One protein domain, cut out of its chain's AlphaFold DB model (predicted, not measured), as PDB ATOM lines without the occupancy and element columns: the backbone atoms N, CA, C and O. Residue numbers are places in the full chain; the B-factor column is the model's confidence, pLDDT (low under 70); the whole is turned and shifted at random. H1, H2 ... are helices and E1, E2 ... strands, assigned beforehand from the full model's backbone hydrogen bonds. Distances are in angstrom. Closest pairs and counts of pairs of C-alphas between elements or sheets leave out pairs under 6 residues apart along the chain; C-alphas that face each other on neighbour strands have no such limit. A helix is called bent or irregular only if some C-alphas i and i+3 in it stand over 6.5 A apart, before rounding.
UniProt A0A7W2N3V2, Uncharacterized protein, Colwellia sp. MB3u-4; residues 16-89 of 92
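What this domain is: This is residues 16 to 89 of the 92 residues of an uncharacterized protein of Colwellia sp. MB3u-4 (UniProt A0A7W2N3V2). A rod-like helical hairpin, long kinked H1 and shorter H2, runs on into a two-stranded ribbon, E1 and E2, at the end away from the H1-H2 link, where residues 16 to 31 loop without a named element. The 74 printed residues, of mixed class, run E1, H1, H2, E2, with an antiparallel sheet; only just loose, close to extended, radius of gyration of the C-alphas 16.5 A, spans 50 by 23 by 17 A.

Where its parts are: E1, residues 32 to 37, begins at C-alpha (22.679, -15.346, 9.831). H1, residues 39 to 63, spans 33.3 A; H2, residues 71 to 83, 18.5 A. E2, residues 84 to 88, ends at C-alpha (24.219, -9.340, 10.816).

How they stand to each other: H1 and H2, a helical hairpin, touch, the C-alphas of Val 42 and Thr 83 closest at 6.0 A, at a shallow tilt of 31 degrees, opposite ways. H1 has a kink of 46 degrees near residue 51 and is only just irregular: C-alphas 44 and 47 are 6.6 A apart. Antiparallel E1 and E2 have N 34 and O 87 within hydrogen-bond range, 2.8 A. Residues 24 to 25 pair antiparallel with 32 to 33 of E1. Every O i to N i+4 pair is within hydrogen-bond range in H2, 17 of 21 in H1.

The domain as a whole: The C-alphas farthest apart, of Asp 30 and Ala 63, are 50.0 A apart. The printed part has no cut, and no link is long. pLDDT is under 70 at residues 16 to 23, 67 to 70, 73 and 86 to 89.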
ATOM      1  N   ALA A  16      32.163 -20.989   5.655       57.94
ATOM      2  CA  ALA A  16      31.169 -19.984   6.013       57.94
ATOM      3  C   ALA A  16      31.263 -18.665   5.210       57.94
ATOM      4  O   ALA A  16      30.254 -17.988   5.087       57.94
ATOM      5  N   LEU A  17      32.415 -18.303   4.633       60.12
ATOM      6  CA  LEU A  17      32.643 -17.069   3.861       60.12
ATOM      7  C   LEU A  17      32.844 -17.290   2.346       60.12
ATOM      8  O   LEU A  17      32.988 -16.324   1.604       60.12
ATOM      9  N   ASN A  18      32.793 -18.531   1.848       61.88
ATOM     10  CA  ASN A  18      33.206 -18.889   0.477       61.88
ATOM     11  C   ASN A  18      32.282 -18.381  -0.664       61.88
ATOM     12  O   ASN A  18      32.542 -18.631  -1.836       61.88
ATOM     13  N   LYS A  19      31.174 -17.692  -0.361       58.66
ATOM     14  CA  LYS A  19      30.329 -17.028  -1.375       58.66
ATOM     15  C   LYS A  19      29.977 -15.622  -0.913       58.66
ATOM     16  O   LYS A  19      29.221 -15.467   0.046       58.66
ATOM     17  N   PHE A  20      30.492 -14.632  -1.631       59.59
ATOM     18  CA  PHE A  20      30.110 -13.233  -1.490       59.59
ATOM     19  C   PHE A  20      28.644 -13.048  -1.929       59.59
ATOM     20  O   PHE A  20      28.234 -13.608  -2.942       59.59
ATOM     21  N   GLY A  21      27.838 -12.319  -1.150       59.03
ATOM     22  CA  GLY A  21      26.451 -11.963  -1.498       59.03
ATOM     23  C   GLY A  21      25.332 -12.727  -0.775       59.03
ATOM     24  O   GLY A  21      24.335 -12.101  -0.412       59.03
ATOM     25  N   ASN A  22      25.488 -14.025  -0.482       65.62
ATOM     26  CA  ASN A  22      24.448 -14.802   0.216       65.62
ATOM     27  C   ASN A  22      24.581 -14.719   1.746       65.62
ATOM     28  O   ASN A  22      25.709 -14.746   2.242       65.62
ATOM     29  N   PRO A  23      23.466 -14.671   2.505       67.56
ATOM     30  CA  PRO A  23      23.502 -14.788   3.958       67.56
ATOM     31  C   PRO A  23      24.018 -16.179   4.351       67.56
ATOM     32  O   PRO A  23      23.675 -17.193   3.739       67.56
ATOM     33  N   LYS A  24      24.891 -16.221   5.350       72.56
ATOM     34  CA  LYS A  24      25.604 -17.409   5.818       72.56
ATOM     35  C   LYS A  24      25.333 -17.621   7.288       72.56
ATOM     36  O   LYS A  24      25.156 -16.662   8.023       72.56
ATOM     37  N   THR A  25      25.342 -18.867   7.723       75.38
ATOM     38  CA  THR A  25      25.105 -19.207   9.122       75.38
ATOM     39  C   THR A  25      26.433 -19.313   9.865       75.38
ATOM     40  O   THR A  25      27.388 -19.912   9.364       75.38
ATOM     41  N   CYS A  26      26.530 -18.700  11.044       77.94
ATOM     42  CA  CYS A  26      27.704 -18.847  11.895       77.94
ATOM     43  C   CYS A  26      27.735 -20.262  12.507       77.94
ATOM     44  O   CYS A  26      26.761 -20.637  13.145       77.94
ATOM     45  N   PRO A  27      28.847 -21.017  12.426       76.75
ATOM     46  CA  PRO A  27      28.920 -22.395  12.932       76.75
ATOM     47  C   PRO A  27      28.876 -22.521  14.465       76.75
ATOM     48  O   PRO A  27      28.912 -23.631  14.982       76.75
ATOM     49  N   LYS A  28      28.893 -21.402  15.206       78.81
ATOM     50  CA  LYS A  28      28.918 -21.393  16.678       78.81
ATOM     51  C   LYS A  28      27.613 -20.917  17.312       78.81
ATOM     52  O   LYS A  28      27.335 -21.290  18.444       78.81
ATOM     53  N   CYS A  29      26.871 -20.049  16.632       80.56
ATOM     54  CA  CYS A  29      25.627 -19.478  17.152       80.56
ATOM     55  C   CYS A  29      24.436 -19.662  16.212       80.56
ATOM     56  O   CYS A  29      23.371 -19.135  16.507       80.56
ATOM     57  N   ASP A  30      24.628 -20.324  15.070       79.38
ATOM     58  CA  ASP A  30      23.609 -20.601  14.053       79.38
ATOM     59  C   ASP A  30      22.826 -19.376  13.540       79.38
ATOM     60  O   ASP A  30      21.800 -19.487  12.872       79.38
ATOM     61  N   LYS A  31      23.368 -18.176  13.773       79.06
ATOM     62  CA  LYS A  31      22.800 -16.902  13.325       79.06
ATOM     63  C   LYS A  31      23.260 -16.517  11.928       79.06
ATOM     64  O   LYS A  31      24.382 -16.838  11.518       79.06
ATOM     65  N   LYS A  32      22.406 -15.783  11.207       79.06
ATOM     66  CA  LYS A  32      22.679 -15.346   9.831       79.06
ATOM     67  C   LYS A  32      23.591 -14.113   9.822       79.06
ATOM     68  O   LYS A  32      23.314 -13.087  10.440       79.06
ATOM     69  N   ILE A  33      24.674 -14.197   9.067       77.56
ATOM     70  CA  ILE A  33      25.678 -13.158   8.834       77.56
ATOM     71  C   ILE A  33      25.838 -12.934   7.328       77.56
ATOM     72  O   ILE A  33      25.744 -13.867   6.535       77.56
ATOM     73  N   LYS A  34      26.087 -11.699   6.901       75.94
ATOM     74  CA  LYS A  34      26.330 -11.339   5.499       75.94
ATOM     75  C   LYS A  34      27.643 -10.579   5.397       75.94
ATOM     76  O   LYS A  34      27.914  -9.683   6.191       75.94
ATOM     77  N   LEU A  35      28.456 -10.945   4.411       74.88
ATOM     78  CA  LEU A  35      29.620 -10.153   4.030       74.88
ATOM     79  C   LEU A  35      29.143  -8.998   3.158       74.88
ATOM     80  O   LEU A  35      28.549  -9.228   2.104       74.88
ATOM     81  N   SER A  36      29.396  -7.771   3.593       72.00
ATOM     82  CA  SER A  36      29.090  -6.586   2.804       72.00
ATOM     83  C   SER A  36      30.227  -5.576   2.946       72.00
ATOM     84  O   SER A  36      30.772  -5.422   4.042       72.00
ATOM     85  N   PRO A  37      30.649  -4.925   1.854       71.56
ATOM     86  CA  PRO A  37      31.645  -3.875   1.941       71.56
ATOM     87  C   PRO A  37      31.052  -2.685   2.696       71.56
ATOM     88  O   PRO A  37      29.905  -2.294   2.471       71.56
ATOM     89  N   ASN A  38      31.840  -2.094   3.590       79.25
ATOM     90  CA  ASN A  38      31.436  -0.866   4.256       79.25
ATOM     91  C   ASN A  38      31.632   0.308   3.287       79.25
ATOM     92  O   ASN A  38      32.725   0.853   3.174       79.25
ATOM     93  N   TYR A  39      30.569   0.688   2.579       74.12
ATOM     94  CA  TYR A  39      30.580   1.736   1.551       74.12
ATOM     95  C   TYR A  39      31.129   3.079   2.055       74.12
ATOM     96  O   TYR A  39      31.819   3.774   1.311       74.12
ATOM     97  N   LYS A  40      30.900   3.423   3.328       79.06
ATOM     98  CA  LYS A  40      31.436   4.647   3.938       79.06
ATOM     99  C   LYS A  40      32.959   4.582   4.063       79.06
ATOM    100  O   LYS A  40      33.652   5.543   3.743       79.06
ATOM    101  N   MET A  41      33.478   3.426   4.474       77.31
ATOM    102  CA  MET A  41      34.915   3.174   4.561       77.31
ATOM    103  C   MET A  41      35.560   3.069   3.174       77.31
ATOM    104  O   MET A  41      36.646   3.601   2.985       77.31
ATOM    105  N   VAL A  42      34.883   2.457   2.194       77.56
ATOM    106  CA  VAL A  42      35.334   2.404   0.790       77.56
ATOM    107  C   VAL A  42      35.498   3.813   0.231       77.56
ATOM    108  O   VAL A  42      36.568   4.139  -0.265       77.56
ATOM    109  N   ALA A  43      34.471   4.661   0.349       81.12
ATOM    110  CA  ALA A  43      34.508   6.028  -0.165       81.12
ATOM    111  C   ALA A  43      35.629   6.859   0.477       81.12
ATOM    112  O   ALA A  43      36.268   7.661  -0.198       81.12
ATOM    113  N   TRP A  44      35.905   6.635   1.765       83.12
ATOM    114  CA  TRP A  44      36.972   7.339   2.469       83.12
ATOM    115  C   TRP A  44      38.369   6.804   2.124       83.12
ATOM    116  O   TRP A  44      39.299   7.591   1.981       83.12
ATOM    117  N   LEU A  45      38.528   5.486   1.938       79.69
ATOM    118  CA  LEU A  45      39.810   4.882   1.556       79.69
ATOM    119  C   LEU A  45      40.147   5.064   0.075       79.69
ATOM    120  O   LEU A  45      41.324   5.026  -0.269       79.69
ATOM    121  N   ILE A  46      39.167   5.246  -0.812       81.50
ATOM    122  CA  ILE A  46      39.436   5.230  -2.254       81.50
ATOM    123  C   ILE A  46      40.432   6.323  -2.652       81.50
ATOM    124  O   ILE A  46      41.366   6.045  -3.391       81.50
ATOM    125  N   VAL A  47      40.302   7.530  -2.093       84.25
ATOM    126  CA  VAL A  47      41.165   8.683  -2.388       84.25
ATOM    127  C   VAL A  47      42.610   8.479  -1.906       84.25
ATOM    128  O   VAL A  47      43.514   8.516  -2.747       84.25
ATOM    129  N   PRO A  48      42.882   8.232  -0.606       84.06
ATOM    130  CA  PRO A  48      44.251   8.041  -0.128       84.06
ATOM    131  C   PRO A  48      44.905   6.809  -0.749       84.06
ATOM    132  O   PRO A  48      46.107   6.816  -1.007       84.06
ATOM    133  N   VAL A  49      44.130   5.765  -1.040       81.44
ATOM    134  CA  VAL A  49      44.669   4.554  -1.649       81.44
ATOM    135  C   VAL A  49      44.974   4.778  -3.128       81.44
ATOM    136  O   VAL A  49      46.015   4.336  -3.603       81.44
ATOM    137  N   PHE A  50      44.151   5.531  -3.859       81.25
ATOM    138  CA  PHE A  50      44.461   5.895  -5.241       81.25
ATOM    139  C   PHE A  50      45.726   6.760  -5.327       81.25
ATOM    140  O   PHE A  50      46.593   6.510  -6.163       81.25
ATOM    141  N   LEU A  51      45.889   7.714  -4.404       85.06
ATOM    142  CA  LEU A  51      47.113   8.508  -4.281       85.06
ATOM    143  C   LEU A  51      48.329   7.627  -3.956       85.06
ATOM    144  O   LEU A  51      49.329   7.681  -4.668       85.06
ATOM    145  N   ALA A  52      48.241   6.759  -2.946       82.88
ATOM    146  CA  ALA A  52      49.321   5.831  -2.606       82.88
ATOM    147  C   ALA A  52      49.674   4.902  -3.780       82.88
ATOM    148  O   ALA A  52      50.846   4.619  -4.030       82.88
ATOM    149  N   HIS A  53      48.676   4.462  -4.547       78.62
ATOM    150  CA  HIS A  53      48.901   3.647  -5.730       78.62
ATOM    151  C   HIS A  53      49.700   4.405  -6.796       78.62
ATOM    152  O   HIS A  53      50.688   3.879  -7.304       78.62
ATOM    153  N   LEU A  54      49.320   5.647  -7.104       80.06
ATOM    154  CA  LEU A  54      49.997   6.459  -8.116       80.06
ATOM    155  C   LEU A  54      51.414   6.872  -7.706       80.06
ATOM    156  O   LEU A  54      52.308   6.838  -8.550       80.06
ATOM    157  N   PHE A  55      51.621   7.241  -6.440       82.75
ATOM    158  CA  PHE A  55      52.886   7.813  -5.967       82.75
ATOM    159  C   PHE A  55      53.866   6.800  -5.372       82.75
ATOM    160  O   PHE A  55      55.057   7.082  -5.335       82.75
ATOM    161  N   ILE A  56      53.403   5.638  -4.904       81.25
ATOM    162  CA  ILE A  56      54.267   4.632  -4.265       81.25
ATOM    163  C   ILE A  56      54.299   3.362  -5.108       81.25
ATOM    164  O   ILE A  56      55.357   2.934  -5.557       81.25
ATOM    165  N   VAL A  57      53.137   2.763  -5.363       77.69
ATOM    166  CA  VAL A  57      53.064   1.436  -5.992       77.69
ATOM    167  C   VAL A  57      53.507   1.498  -7.445       77.69
ATOM    168  O   VAL A  57      54.353   0.720  -7.865       77.69
ATOM    169  N   LYS A  58      52.971   2.440  -8.218       77.62
ATOM    170  CA  LYS A  58      53.276   2.581  -9.639       77.62
ATOM    171  C   LYS A  58      54.775   2.822  -9.902       77.62
ATOM    172  O   LYS A  58      55.327   2.071 -10.704       77.62
ATOM    173  N   PRO A  59      55.468   3.764  -9.229       79.75
ATOM    174  CA  PRO A  59      56.907   3.934  -9.429       79.75
ATOM    175  C   PRO A  59      57.726   2.749  -8.911       79.75
ATOM    176  O   PRO A  59      58.690   2.379  -9.571       79.75
ATOM    177  N   LEU A  60      57.334   2.105  -7.804       79.81
ATOM    178  CA  LEU A  60      58.019   0.906  -7.300       79.81
ATOM    179  C   LEU A  60      57.958  -0.247  -8.313       79.81
ATOM    180  O   LEU A  60      58.937  -0.946  -8.540       79.81
ATOM    181  N   VAL A  61      56.804  -0.428  -8.949       77.12
ATOM    182  CA  VAL A  61      56.561  -1.476  -9.946       77.12
ATOM    183  C   VAL A  61      57.331  -1.222 -11.236       77.12
ATOM    184  O   VAL A  61      57.917  -2.151 -11.789       77.12
ATOM    185  N   ILE A  62      57.364   0.034 -11.685       81.69
ATOM    186  CA  ILE A  62      58.170   0.446 -12.838       81.69
ATOM    187  C   ILE A  62      59.662   0.260 -12.520       81.69
ATOM    188  O   ILE A  62      60.391  -0.291 -13.340       81.69
ATOM    189  N   ALA A  63      60.106   0.638 -11.316       81.75
ATOM    190  CA  ALA A  63      61.480   0.429 -10.855       81.75
ATOM    191  C   ALA A  63      61.850  -1.060 -10.738       81.75
ATOM    192  O   ALA A  63      62.996  -1.427 -10.979       81.75
ATOM    193  N   ALA A  64      60.885  -1.930 -10.425       81.81
ATOM    194  CA  ALA A  64      61.059  -3.382 -10.396       81.81
ATOM    195  C   ALA A  64      61.043  -4.043 -11.793       81.81
ATOM    196  O   ALA A  64      61.119  -5.266 -11.886       81.81
ATOM    197  N   GLY A  65      60.927  -3.267 -12.879       81.50
ATOM    198  CA  GLY A  65      60.955  -3.776 -14.255       81.50
ATOM    199  C   GLY A  65      59.634  -4.379 -14.747       81.50
ATOM    200  O   GLY A  65      59.607  -5.018 -15.796       81.50
ATOM    201  N   PHE A  66      58.530  -4.181 -14.019       76.31
ATOM    202  CA  PHE A  66      57.205  -4.653 -14.422       76.31
ATOM    203  C   PHE A  66      56.423  -3.570 -15.176       76.31
ATOM    204  O   PHE A  66      56.407  -2.398 -14.802       76.31
ATOM    205  N   SER A  67      55.701  -3.978 -16.225       69.62
ATOM    206  CA  SER A  67      54.764  -3.100 -16.930       69.62
ATOM    207  C   SER A  67      53.605  -2.738 -15.991       69.62
ATOM    208  O   SER A  67      52.827  -3.601 -15.577       69.62
ATOM    209  N   GLY A  68      53.515  -1.459 -15.609       63.06
ATOM    210  CA  GLY A  68      52.672  -0.958 -14.511       63.06
ATOM    211  C   GLY A  68      51.157  -1.180 -14.643       63.06
ATOM    212  O   GLY A  68      50.413  -0.863 -13.718       63.06
ATOM    213  N   SER A  69      50.685  -1.734 -15.759       67.25
ATOM    214  CA  SER A  69      49.264  -1.904 -16.085       67.25
ATOM    215  C   SER A  69      48.582  -3.063 -15.340       67.25
ATOM    216  O   SER A  69      47.393  -2.978 -15.045       67.25
ATOM    217  N   GLY A  70      49.306  -4.138 -15.003       63.91
ATOM    218  CA  GLY A  70      48.712  -5.341 -14.389       63.91
ATOM    219  C   GLY A  70      48.438  -5.232 -12.883       63.91
ATOM    220  O   GLY A  70      47.573  -5.919 -12.341       63.91
ATOM    221  N   ILE A  71      49.148  -4.344 -12.190       70.50
ATOM    222  CA  ILE A  71      49.120  -4.272 -10.721       70.50
ATOM    223  C   ILE A  71      47.929  -3.486 -10.179       70.50
ATOM    224  O   ILE A  71      47.491  -3.745  -9.058       70.50
ATOM    225  N   VAL A  72      47.323  -2.625 -11.001       70.06
ATOM    226  CA  VAL A  72      46.071  -1.924 -10.676       70.06
ATOM    227  C   VAL A  72      44.970  -2.922 -10.290       70.06
ATOM    228  O   VAL A  72      44.266  -2.719  -9.303       70.06
ATOM    229  N   GLY A  73      44.854  -4.036 -11.025       68.69
ATOM    230  CA  GLY A  73      43.837  -5.060 -10.771       68.69
ATOM    231  C   GLY A  73      44.031  -5.776  -9.432       68.69
ATOM    232  O   GLY A  73      43.084  -5.921  -8.661       68.69
ATOM    233  N   ILE A  74      45.270  -6.163  -9.118       72.62
ATOM    234  CA  ILE A  74      45.616  -6.836  -7.853       72.62
ATOM    235  C   ILE A  74      45.346  -5.905  -6.665       72.62
ATOM    236  O   ILE A  74      44.755  -6.318  -5.666       72.62
ATOM    237  N   TRP A  75      45.724  -4.632  -6.793       72.38
ATOM    238  CA  TRP A  75      45.483  -3.623  -5.763       72.38
ATOM    239  C   TRP A  75      43.995  -3.348  -5.537       72.38
ATOM    240  O   TRP A  75      43.560  -3.250  -4.390       72.38
ATOM    241  N   GLY A  76      43.201  -3.290  -6.610       72.88
ATOM    242  CA  GLY A  76      41.750  -3.130  -6.521       72.88
ATOM    243  C   GLY A  76      41.077  -4.273  -5.758       72.88
ATOM    244  O   GLY A  76      40.279  -4.029  -4.855       72.88
ATOM    245  N   VAL A  77      41.448  -5.524  -6.051       73.25
ATOM    246  CA  VAL A  77      40.916  -6.698  -5.336       73.25
ATOM    247  C   VAL A  77      41.308  -6.669  -3.858       73.25
ATOM    248  O   VAL A  77      40.463  -6.907  -2.993       73.25
ATOM    249  N   LEU A  78      42.562  -6.330  -3.550       74.00
ATOM    250  CA  LEU A  78      43.049  -6.258  -2.173       74.00
ATOM    251  C   LEU A  78      42.316  -5.180  -1.362       74.00
ATOM    252  O   LEU A  78      41.945  -5.416  -0.212       74.00
ATOM    253  N   LEU A  79      42.042  -4.029  -1.978       74.69
ATOM    254  CA  LEU A  79      41.235  -2.972  -1.376       74.69
ATOM    255  C   LEU A  79      39.821  -3.435  -1.049       74.69
ATOM    256  O   LEU A  79      39.325  -3.209   0.055       74.69
ATOM    257  N   ILE A  80      39.169  -4.098  -2.006       72.19
ATOM    258  CA  ILE A  80      37.816  -4.615  -1.814       72.19
ATOM    259  C   ILE A  80      37.813  -5.578  -0.627       72.19
ATOM    260  O   ILE A  80      37.025  -5.386   0.291       72.19
ATOM    261  N   ILE A  81      38.754  -6.526  -0.574       72.88
ATOM    262  CA  ILE A  81      38.930  -7.462   0.550       72.88
ATOM    263  C   ILE A  81      39.118  -6.717   1.877       72.88
ATOM    264  O   ILE A  81      38.493  -7.079   2.874       72.88
ATOM    265  N   PHE A  82      39.938  -5.664   1.902       72.31
ATOM    266  CA  PHE A  82      40.202  -4.895   3.120       72.31
ATOM    267  C   PHE A  82      38.969  -4.125   3.618       72.31
ATOM    268  O   PHE A  82      38.788  -3.931   4.819       72.31
ATOM    269  N   THR A  83      38.089  -3.720   2.703       73.56
ATOM    270  CA  THR A  83      36.844  -3.002   3.019       73.56
ATOM    271  C   THR A  83      35.664  -3.922   3.352       73.56
ATOM    272  O   THR A  83      34.608  -3.441   3.779       73.56
ATOM    273  N   MET A  84      35.819  -5.243   3.195       72.06
ATOM    274  CA  MET A  84      34.796  -6.220   3.566       72.06
ATOM    275  C   MET A  84      34.603  -6.268   5.081       72.06
ATOM    276  O   MET A  84      35.536  -6.536   5.840       72.06
ATOM    277  N   GLN A  85      33.359  -6.094   5.527       72.44
ATOM    278  CA  GLN A  85      32.968  -6.241   6.926       72.44
ATOM    279  C   GLN A  85      31.835  -7.269   7.068       72.44
ATOM    280  O   GLN A  85      31.046  -7.499   6.148       72.44
ATOM    281  N   LEU A  86      31.771  -7.937   8.228       67.94
ATOM    282  CA  LEU A  86      30.651  -8.819   8.566       67.94
ATOM    283  C   LEU A  86      29.507  -7.984   9.136       67.94
ATOM    284  O   LEU A  86      29.664  -7.353  10.176       67.94
ATOM    285  N   HIS A  87      28.346  -8.062   8.498       69.25
ATOM    286  CA  HIS A  87      27.084  -7.551   9.020       69.25
ATOM    287  C   HIS A  87      26.184  -8.701   9.487       69.25
ATOM    288  O   HIS A  87      26.254  -9.817   8.965       69.25
ATOM    289  N   SER A  88      25.323  -8.437  10.472       61.66
ATOM    290  CA  SER A  88      24.219  -9.340  10.816       61.66
ATOM    291  C   SER A  88      23.183  -9.320   9.690       61.66
ATOM    292  O   SER A  88      22.802  -8.248   9.229       61.66
ATOM    293  N   ALA A  89      22.740 -10.492   9.239       66.81
ATOM    294  CA  ALA A  89      21.713 -10.638   8.202       66.81
ATOM    295  C   ALA A  89      20.348 -11.030   8.791       66.81
ATOM    296  O   ALA A  89      19.492 -11.540   8.080       66.81
TER     297      ALA A  89